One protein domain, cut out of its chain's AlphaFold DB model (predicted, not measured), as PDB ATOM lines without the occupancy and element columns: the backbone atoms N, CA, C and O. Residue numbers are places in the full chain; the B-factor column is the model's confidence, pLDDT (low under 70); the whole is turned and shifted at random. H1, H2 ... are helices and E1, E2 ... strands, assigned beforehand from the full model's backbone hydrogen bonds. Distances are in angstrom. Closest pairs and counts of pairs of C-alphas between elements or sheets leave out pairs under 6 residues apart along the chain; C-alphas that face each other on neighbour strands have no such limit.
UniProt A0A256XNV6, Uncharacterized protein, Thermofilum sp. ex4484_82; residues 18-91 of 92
ATOM      1  N   ASN A  18      43.247  17.703  -6.449       91.38
ATOM      2  CA  ASN A  18      44.319  17.783  -5.461       91.38
ATOM      3  C   ASN A  18      44.322  19.189  -4.848       91.38
ATOM      4  O   ASN A  18      44.499  20.167  -5.563       91.38
ATOM      5  N   THR A  19      44.091  19.281  -3.536       87.44
ATOM      6  CA  THR A  19      43.957  20.561  -2.810       87.44
ATOM      7  C   THR A  19      45.200  20.930  -1.993       87.44
ATOM      8  O   THR A  19      45.143  21.839  -1.165       87.44
ATOM      9  N   GLY A  20      46.290  20.162  -2.106       83.88
ATOM     10  CA  GLY A  20      47.488  20.278  -1.262       83.88
ATOM     11  C   GLY A  20      47.318  19.717   0.159       83.88
ATOM     12  O   GLY A  20      48.226  19.088   0.689       83.88
ATOM     13  N   ASN A  21      46.128  19.854   0.754       84.06
ATOM     14  CA  ASN A  21      45.792  19.340   2.092       84.06
ATOM     15  C   ASN A  21      45.024  18.004   2.072       84.06
ATOM     16  O   ASN A  21      44.560  17.528   3.111       84.06
ATOM     17  N   GLY A  22      44.841  17.423   0.888       89.62
ATOM     18  CA  GLY A  22      44.048  16.222   0.657       89.62
ATOM     19  C   GLY A  22      43.402  16.234  -0.723       89.62
ATOM     20  O   GLY A  22      43.676  17.109  -1.552       89.62
ATOM     21  N   PHE A  23      42.516  15.273  -0.952       95.25
ATOM     22  CA  PHE A  23      41.884  15.061  -2.247       95.25
ATOM     23  C   PHE A  23      40.368  15.170  -2.142       95.25
ATOM     24  O   PHE A  23      39.754  14.640  -1.214       95.25
ATOM     25  N   ILE A  24      39.759  15.837  -3.119       95.31
ATOM     26  CA  ILE A  24      38.309  15.825  -3.306       95.31
ATOM     27  C   ILE A  24      38.010  14.924  -4.491       95.31
ATOM     28  O   ILE A  24      38.383  15.239  -5.614       95.31
ATOM     29  N   PHE A  25      37.300  13.832  -4.242       96.31
ATOM     30  CA  PHE A  25      36.738  13.002  -5.297       96.31
ATOM     31  C   PHE A  25      35.295  13.423  -5.529       96.31
ATOM     32  O   PHE A  25      34.468  13.310  -4.626       96.31
ATOM     33  N   ASP A  26      34.999  13.914  -6.720       94.62
ATOM     34  CA  ASP A  26      33.681  14.350  -7.150       94.62
ATOM     35  C   ASP A  26      33.088  13.287  -8.080       94.62
ATOM     36  O   ASP A  26      33.531  13.130  -9.216       94.62
ATOM     37  N   PHE A  27      32.104  12.534  -7.587       95.00
ATOM     38  CA  PHE A  27      31.496  11.410  -8.299       95.00
ATOM     39  C   PHE A  27      30.098  11.744  -8.819       95.00
ATOM     40  O   PHE A  27      29.297  12.315  -8.069       95.00
ATOM     41  N   PRO A  28      29.715  11.238 -10.004       93.38
ATOM     42  CA  PRO A  28      28.313  11.141 -10.376       93.38
ATOM     43  C   PRO A  28      27.541  10.345  -9.316       93.38
ATOM     44  O   PRO A  28      27.978   9.281  -8.856       93.38
ATOM     45  N   ARG A  29      26.362  10.821  -8.902       91.19
ATOM     46  CA  ARG A  29      25.590  10.158  -7.835       91.19
ATOM     47  C   ARG A  29      25.166   8.737  -8.197       91.19
ATOM     48  O   ARG A  29      25.052   7.902  -7.297       91.19
ATOM     49  N   ARG A  30      24.963   8.439  -9.485       91.19
ATOM     50  CA  ARG A  30      24.682   7.078  -9.975       91.19
ATOM     51  C   ARG A  30      25.854   6.140  -9.708       91.19
ATOM     52  O   ARG A  30      25.661   5.139  -9.015       91.19
ATOM     53  N   PHE A  31      27.056   6.521 -10.144       93.94
ATOM     54  CA  PHE A  31      28.295   5.799  -9.854       93.94
ATOM     55  C   PHE A  31      28.457   5.569  -8.349       93.94
ATOM     56  O   PHE A  31      28.612   4.436  -7.885       93.94
ATOM     57  N   PHE A  32      28.330   6.642  -7.563       94.31
ATOM     58  CA  PHE A  32      28.489   6.571  -6.118       94.31
ATOM     59  C   PHE A  32      27.508   5.581  -5.477       94.31
ATOM     60  O   PHE A  32      27.911   4.717  -4.697       94.31
ATOM     61  N   ASN A  33      26.219   5.671  -5.814       93.06
ATOM     62  CA  ASN A  33      25.194   4.796  -5.251       93.06
ATOM     63  C   ASN A  33      25.394   3.329  -5.641       93.06
ATOM     64  O   ASN A  33      25.187   2.455  -4.795       93.06
ATOM     65  N   ARG A  34      25.786   3.069  -6.893       93.44
ATOM     66  CA  ARG A  34      25.953   1.716  -7.434       93.44
ATOM     67  C   ARG A  34      27.210   1.036  -6.891       93.44
ATOM     68  O   ARG A  34      27.134  -0.121  -6.486       93.44
ATOM     69  N   TYR A  35      28.332   1.754  -6.823       94.56
ATOM     70  CA  TYR A  35      29.647   1.140  -6.605       94.56
ATOM     71  C   TYR A  35      30.315   1.497  -5.271       94.56
ATOM     72  O   TYR A  35      31.007   0.655  -4.692       94.56
ATOM     73  N   LEU A  36      30.107   2.712  -4.751       94.38
ATOM     74  CA  LEU A  36      30.882   3.237  -3.616       94.38
ATOM     75  C   LEU A  36      30.112   3.323  -2.299       94.38
ATOM     76  O   LEU A  36      30.708   3.167  -1.235       94.38
ATOM     77  N   LYS A  37      28.792   3.526  -2.327       93.75
ATOM     78  CA  LYS A  37      27.985   3.798  -1.124       93.75
ATOM     79  C   LYS A  37      28.151   2.731  -0.040       93.75
ATOM     80  O   LYS A  37      28.261   3.058   1.137       93.75
ATOM     81  N   ARG A  38      28.214   1.453  -0.430       93.12
ATOM     82  CA  ARG A  38      28.432   0.321   0.495       93.12
ATOM     83  C   ARG A  38      29.893   0.165   0.937       93.12
ATOM     84  O   ARG A  38      30.157  -0.509   1.929       93.12
ATOM     85  N   LYS A  39      30.829   0.784   0.215       91.00
ATOM     86  CA  LYS A  39      32.275   0.743   0.470       91.00
ATOM     87  C   LYS A  39      32.790   1.948   1.261       91.00
ATOM     88  O   LYS A  39      33.948   1.939   1.660       91.00
ATOM     89  N   LEU A  40      31.941   2.941   1.554       91.56
ATOM     90  CA  LEU A  40      32.304   4.159   2.293       91.56
ATOM     91  C   LEU A  40      33.105   3.898   3.574       91.56
ATOM     92  O   LEU A  40      34.048   4.627   3.854       91.56
ATOM     93  N   LYS A  41      32.763   2.844   4.326       89.75
ATOM     94  CA  LYS A  41      33.473   2.474   5.560       89.75
ATOM     95  C   LYS A  41      34.946   2.109   5.341       89.75
ATOM     96  O   LYS A  41      35.744   2.270   6.250       89.75
ATOM     97  N   PHE A  42      35.293   1.608   4.155       88.00
ATOM     98  CA  PHE A  42      36.664   1.247   3.790       88.00
ATOM     99  C   PHE A  42      37.428   2.448   3.228       88.00
ATOM    100  O   PHE A  42      38.609   2.605   3.503       88.00
ATOM    101  N   ILE A  43      36.727   3.313   2.485       89.56
ATOM    102  CA  ILE A  43      37.275   4.576   1.967       89.56
ATOM    103  C   ILE A  43      37.589   5.535   3.124       89.56
ATOM    104  O   ILE A  43      38.560   6.280   3.062       89.56
ATOM    105  N   ASN A  44      36.759   5.502   4.173       91.69
ATOM    106  CA  ASN A  44      36.860   6.335   5.368       91.69
ATOM    107  C   ASN A  44      37.073   7.834   5.047       91.69
ATOM    108  O   ASN A  44      38.057   8.429   5.492       91.69
ATOM    109  N   PRO A  45      36.191   8.457   4.238       93.62
ATOM    110  CA  PRO A  45      36.350   9.859   3.879       93.62
ATOM    111  C   PRO A  45      36.175  10.745   5.115       93.62
ATOM    112  O   PRO A  45      35.246  10.560   5.900       93.62
ATOM    113  N   ARG A  46      37.014  11.775   5.241       93.25
ATOM    114  CA  ARG A  46      36.892  12.796   6.291       93.25
ATOM    115  C   ARG A  46      35.550  13.513   6.227       93.25
ATOM    116  O   ARG A  46      34.984  13.868   7.259       93.25
ATOM    117  N   ARG A  47      35.067  13.786   5.011       92.81
ATOM    118  CA  ARG A  47      33.775  14.440   4.774       92.81
ATOM    119  C   ARG A  47      33.111  13.898   3.523       92.81
ATOM    120  O   ARG A  47      33.778  13.562   2.548       92.81
ATOM    121  N   VAL A  48      31.783  13.879   3.555       93.81
ATOM    122  CA  VAL A  48      30.931  13.519   2.422       93.81
ATOM    123  C   VAL A  48      29.939  14.650   2.198       93.81
ATOM    124  O   VAL A  48      29.213  15.025   3.116       93.81
ATOM    125  N   TYR A  49      29.900  15.180   0.982       91.44
ATOM    126  CA  TYR A  49      28.962  16.218   0.579       91.44
ATOM    127  C   TYR A  49      28.058  15.695  -0.530       91.44
ATOM    128  O   TYR A  49      28.526  15.176  -1.542       91.44
ATOM    129  N   TYR A  50      26.755  15.871  -0.345       88.25
ATOM    130  CA  TYR A  50      25.744  15.557  -1.345       88.25
ATOM    131  C   TYR A  50      25.221  16.872  -1.914       88.25
ATOM    132  O   TYR A  50      24.655  17.671  -1.159       88.25
ATOM    133  N   ARG A  51      25.378  17.116  -3.222       80.31
ATOM    134  CA  ARG A  51      24.590  18.186  -3.845       80.31
ATOM    135  C   ARG A  51      23.103  17.799  -3.788       80.31
ATOM    136  O   ARG A  51      22.749  16.620  -3.868       80.31
ATOM    137  N   LYS A  52      22.237  18.788  -3.548       68.38
ATOM    138  CA  LYS A  52      20.796  18.576  -3.303       68.38
ATOM    139  C   LYS A  52      20.009  18.205  -4.565       68.38
ATOM    140  O   LYS A  52      18.843  17.843  -4.451       68.38
ATOM    141  N   ASP A  53      20.613  18.278  -5.742       67.62
ATOM    142  CA  ASP A  53      19.951  18.022  -7.011       67.62
ATOM    143  C   ASP A  53      19.866  16.512  -7.360       67.62
ATOM    144  O   ASP A  53      20.681  15.696  -6.906       67.62
ATOM    145  N   PRO A  54      18.844  16.091  -8.132       56.03
ATOM    146  CA  PRO A  54      18.650  14.690  -8.528       56.03
ATOM    147  C   PRO A  54      19.768  14.145  -9.426       56.03
ATOM    148  O   PRO A  54      20.152  12.987  -9.264       56.03
ATOM    149  N   ASN A  55      20.328  14.999 -10.287       63.12
ATOM    150  CA  ASN A  55      21.526  14.732 -11.099       63.12
ATOM    151  C   ASN A  55      22.812  15.112 -10.350       63.12
ATOM    152  O   ASN A  55      23.874  15.291 -10.936       63.12
ATOM    153  N   GLY A  56      22.696  15.256  -9.029       81.38
ATOM    154  CA  GLY A  56      23.756  15.799  -8.216       81.38
ATOM    155  C   GLY A  56      24.972  14.908  -8.172       81.38
ATOM    156  O   GLY A  56      24.960  13.728  -8.525       81.38
ATOM    157  N   ARG A  57      26.038  15.492  -7.653       91.19
ATOM    158  CA  ARG A  57      27.304  14.810  -7.456       91.19
ATOM    159  C   ARG A  57      27.570  14.578  -5.977       91.19
ATOM    160  O   ARG A  57      27.050  15.293  -5.109       91.19
ATOM    161  N   VAL A  58      28.347  13.542  -5.686       93.56
ATOM    162  CA  VAL A  58      28.781  13.198  -4.332       93.56
ATOM    163  C   VAL A  58      30.264  13.482  -4.224       93.56
ATOM    164  O   VAL A  58      31.065  12.849  -4.905       93.56
ATOM    165  N   ARG A  59      30.625  14.414  -3.342       94.25
ATOM    166  CA  ARG A  59      32.021  14.764  -3.084       94.25
ATOM    167  C   ARG A  59      32.519  14.080  -1.826       94.25
ATOM    168  O   ARG A  59      31.911  14.226  -0.764       94.25
ATOM    169  N   LEU A  60      33.633  13.372  -1.938       95.88
ATOM    170  CA  LEU A  60      34.354  12.781  -0.817       95.88
ATOM    171  C   LEU A  60      35.643  13.562  -0.597       95.88
ATOM    172  O   LEU A  60      36.445  13.680  -1.517       95.88
ATOM    173  N   PHE A  61      35.854  14.063   0.616       95.62
ATOM    174  CA  PHE A  61      37.158  14.572   1.029       95.62
ATOM    175  C   PHE A  61      37.945  13.439   1.686       95.62
ATOM    176  O   PHE A  61      37.473  12.853   2.666       95.62
ATOM    177  N   VAL A  62      39.110  13.113   1.132       95.31
ATOM    178  CA  VAL A  62      39.909  11.936   1.493       95.31
ATOM    179  C   VAL A  62      41.369  12.341   1.707       95.31
ATOM    180  O   VAL A  62      41.918  13.151   0.960       95.31
ATOM    181  N   ASP A  63      41.997  11.759   2.726       93.06
ATOM    182  CA  ASP A  63      43.408  11.987   3.054       93.06
ATOM    183  C   ASP A  63      44.354  11.275   2.092       93.06
ATOM    184  O   ASP A  63      43.966  10.305   1.453       93.06
ATOM    185  N   GLY A  64      45.610  11.724   2.017       89.56
ATOM    186  CA  GLY A  64      46.564  11.294   0.987       89.56
ATOM    187  C   GLY A  64      46.751   9.778   0.840       89.56
ATOM    188  O   GLY A  64      46.720   9.267  -0.280       89.56
ATOM    189  N   GLU A  65      46.877   9.042   1.949       89.44
ATOM    190  CA  GLU A  65      47.028   7.579   1.909       89.44
ATOM    191  C   GLU A  65      45.765   6.904   1.345       89.44
ATOM    192  O   GLU A  65      45.823   6.166   0.362       89.44
ATOM    193  N   LYS A  66      44.590   7.243   1.888       91.75
ATOM    194  CA  LYS A  66      43.307   6.681   1.435       91.75
ATOM    195  C   LYS A  66      42.895   7.152   0.044       91.75
ATOM    196  O   LYS A  66      42.218   6.424  -0.678       91.75
ATOM    197  N   ALA A  67      43.324   8.340  -0.359       93.88
ATOM    198  CA  ALA A  67      43.127   8.851  -1.704       93.88
ATOM    199  C   ALA A  67      43.947   8.049  -2.716       93.88
ATOM    200  O   ALA A  67      43.429   7.717  -3.778       93.88
ATOM    201  N   SER A  68      45.185   7.682  -2.373       92.81
ATOM    202  CA  SER A  68      46.017   6.810  -3.207       92.81
ATOM    203  C   SER A  68      45.375   5.434  -3.394       92.81
ATOM    204  O   SER A  68      45.255   4.966  -4.525       92.81
ATOM    205  N   GLU A  69      44.872   4.819  -2.318       93.62
ATOM    206  CA  GLU A  69      44.132   3.548  -2.403       93.62
ATOM    207  C   GLU A  69      42.890   3.659  -3.303       93.62
ATOM    208  O   GLU A  69      42.661   2.812  -4.170       93.62
ATOM    209  N   LEU A  70      42.092   4.719  -3.126       95.44
ATOM    210  CA  LEU A  70      40.883   4.935  -3.918       95.44
ATOM    211  C   LEU A  70      41.201   5.203  -5.396       95.44
ATOM    212  O   LEU A  70      40.481   4.701  -6.257       95.44
ATOM    213  N   ARG A  71      42.276   5.943  -5.693       94.75
ATOM    214  CA  ARG A  71      42.775   6.174  -7.059       94.75
ATOM    215  C   ARG A  71      43.125   4.864  -7.745       94.75
ATOM    216  O   ARG A  71      42.581   4.589  -8.804       94.75
ATOM    217  N   VAL A  72      43.951   4.030  -7.111       94.56
ATOM    218  CA  VAL A  72      44.337   2.722  -7.664       94.56
ATOM    219  C   VAL A  72      43.103   1.865  -7.935       94.56
ATOM    220  O   VAL A  72      42.966   1.300  -9.018       94.56
ATOM    221  N   TRP A  73      42.172   1.807  -6.978       95.00
ATOM    222  CA  TRP A  73      40.935   1.055  -7.161       95.00
ATOM    223  C   TRP A  73      40.098   1.585  -8.335       95.00
ATOM    224  O   TRP A  73      39.599   0.785  -9.124       95.00
ATOM    225  N   LEU A  74      39.960   2.910  -8.472       95.44
ATOM    226  CA  LEU A  74      39.246   3.531  -9.590       95.44
ATOM    227  C   LEU A  74      39.921   3.225 -10.926       95.44
ATOM    228  O   LEU A  74      39.232   2.835 -11.857       95.44
ATOM    229  N   THR A  75      41.245   3.340 -11.024       94.38
ATOM    230  CA  THR A  75      41.981   3.045 -12.261       94.38
ATOM    231  C   THR A  75      41.753   1.607 -12.724       94.38
ATOM    232  O   THR A  75      41.441   1.386 -13.891       94.38
ATOM    233  N   VAL A  76      41.842   0.633 -11.810       94.81
ATOM    234  CA  VAL A  76      41.557  -0.775 -12.129       94.81
ATOM    235  C   VAL A  76      40.097  -0.943 -12.543       94.81
ATOM    236  O   VAL A  76      39.815  -1.504 -13.596       94.81
ATOM    237  N   PHE A  77      39.165  -0.402 -11.757       94.69
ATOM    238  CA  PHE A  77      37.738  -0.526 -12.034       94.69
ATOM    239  C   PHE A  77      37.355   0.043 -13.409       94.69
ATOM    240  O   PHE A  77      36.627  -0.605 -14.155       94.69
ATOM    241  N   LEU A  78      37.856   1.228 -13.758       94.56
ATOM    242  CA  LEU A  78      37.551   1.900 -15.025       94.56
ATOM    243  C   LEU A  78      38.249   1.249 -16.224       94.56
ATOM    244  O   LEU A  78      37.738   1.322 -17.334       94.56
ATOM    245  N   SER A  79      39.368   0.544 -16.020       94.06
ATOM    246  CA  SER A  79      39.985  -0.248 -17.095       94.06
ATOM    247  C   SER A  79      39.106  -1.415 -17.569       94.06
ATOM    248  O   SER A  79      39.250  -1.880 -18.697       94.06
ATOM    249  N   GLU A  80      38.173  -1.859 -16.721       93.62
ATOM    250  CA  GLU A  80      37.214  -2.933 -17.001       93.62
ATOM    251  C   GLU A  80      35.798  -2.406 -17.306       93.62
ATOM    252  O   GLU A  80      34.924  -3.185 -17.683       93.62
ATOM    253  N   ASN A  81      35.544  -1.105 -17.104       89.38
ATOM    254  CA  ASN A  81      34.224  -0.478 -17.221       89.38
ATOM    255  C   ASN A  81      34.345   0.881 -17.928       89.38
ATOM    256  O   ASN A  81      34.710   1.874 -17.304       89.38
ATOM    257  N   ASP A  82      33.967   0.927 -19.203       88.56
ATOM    258  CA  ASP A  82      34.065   2.096 -20.088       88.56
ATOM    259  C   ASP A  82      32.913   3.111 -19.937       88.56
ATOM    260  O   ASP A  82      32.940   4.172 -20.553       88.56
ATOM    261  N   GLU A  83      31.924   2.826 -19.079       92.12
ATOM    262  CA  GLU A  83      30.789   3.723 -18.779       92.12
ATOM    263  C   GLU A  83      31.231   5.033 -18.091       92.12
ATOM    264  O   GLU A  83      30.491   6.012 -18.096       92.12
ATOM    265  N   TYR A  84      32.417   5.063 -17.473       94.06
ATOM    266  CA  TYR A  84      32.916   6.228 -16.739       94.06
ATOM    267  C   TYR A  84      34.386   6.497 -17.062       94.06
ATOM    268  O   TYR A  84      35.139   5.586 -17.403       94.06
ATOM    269  N   PHE A  85      34.827   7.740 -16.879       93.31
ATOM    270  CA  PHE A  85      36.234   8.117 -17.022       93.31
ATOM    271  C   PHE A  85      36.705   9.021 -15.881       93.31
ATOM    272  O   PHE A  85      35.902   9.588 -15.138       93.31
ATOM    273  N   LEU A  86      38.025   9.116 -15.717       94.69
ATOM    274  CA  LEU A  86      38.669   9.840 -14.627       94.69
ATOM    275  C   LEU A  86      39.414  11.071 -15.148       94.69
ATOM    276  O   LEU A  86      40.280  10.943 -16.011       94.69
ATOM    277  N   THR A  87      39.137  12.225 -14.551       94.50
ATOM    278  CA  THR A  87      39.865  13.480 -14.771       94.50
ATOM    279  C   THR A  87      40.531  13.907 -13.467       94.50
ATOM    280  O   THR A  87      39.881  13.976 -12.422       94.50
ATOM    281  N   GLU A  88      41.824  14.228 -13.508       93.44
ATOM    282  CA  GLU A  88      42.543  14.786 -12.359       93.44
ATOM    283  C   GLU A  88      42.892  16.255 -12.591       93.44
ATOM    284  O   GLU A  88      43.381  16.630 -13.655       93.44
ATOM    285  N   ILE A  89      42.632  17.086 -11.581       92.62
ATOM    286  CA  ILE A  89      42.883  18.527 -11.596       92.62
ATOM    287  C   ILE A  89      43.751  18.877 -10.388       92.62
ATOM    288  O   ILE A  89      43.376  18.638  -9.235       92.62
ATOM    289  N   GLU A  90      44.908  19.477 -10.648       87.81
ATOM    290  CA  GLU A  90      45.754  20.066  -9.614       87.81
ATOM    291  C   GLU A  90      45.299  21.502  -9.352       87.81
ATOM    292  O   GLU A  90      45.279  22.332 -10.262       87.81
ATOM    293  N   LEU A  91      44.892  21.793  -8.114       77.94
ATOM    294  CA  LEU A  91      44.594  23.156  -7.685       77.94
ATOM    295  C   LEU A  91      45.876  23.731  -7.075       77.94
ATOM    296  O   LEU A  91      46.232  23.380  -5.948       77.94
TER     297      LEU A  91
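This is residues 18 to 91 of the 92 residues of an uncharacterized protein of Thermofilum sp. ex4484_82 (UniProt A0A256XNV6). A small wall of three strands, E1, E3 and E2, has H1 and H3 over one face and the other face bare, in two layers. E4 runs beyond the E1 edge without joining the sheet, and the short H2 lies near the beginning of H3. The 74 printed residues hold three named helices and four named strands, in the order E1 H1 H2 E2 E3 H3 E4; the sheet's order is E1 - E3 - E2, all antiparallel, and the class is mixed. The whole is compact, with a radius of gyration of the C-alphas of 11.9 A and spans of 30 by 29 by 25 A.

E1, residues 23 to 28, begins at C-alpha 23 (41.884, 15.061, -2.247) and is 16.3 A long. H1 is residues 29 to 36, H2 40 to 43 and E2 47 to 50. E3, residues 57 to 62, is 15.7 A long, and H3, residues 64 to 79, 22.4 A. E4, residues 85 to 90, is 17.0 A long and ends at C-alpha 90 (45.754, 20.066, -9.614).

E1 and E3 are antiparallel, with N 25 and O 60 at 2.9 A. E2 and E3 form a hairpin, with N 49 and O 59 at 2.8 A. E1, H1 H2, E2 is a split strand-helix-strand unit, E3 between its strands, with a right-handed crossover. H1 stands up from the sheet at 57 degrees. H3, on the same face, is over E1 at a height of 11.4 A; its closest C-alpha pair with E1 is Phe 23 and Ala 67, 6.4 A. H2 is close to H3 but not clearly touching: the closest C-alphas, of Ile 43 and Lys 66, are 6.4 A apart. E4 pairs with no named strand but is near E1. In H1 and H3 every O i to N i+4 pair is within hydrogen-bond range; H2 is too short for one.

The C-alphas farthest apart, of Pro 54 and Glu 65, are 31.1 A apart. The printed part has no cut and no long link. Mean pLDDT of the printed part is 90.5; residues 52 to 55 are under 70.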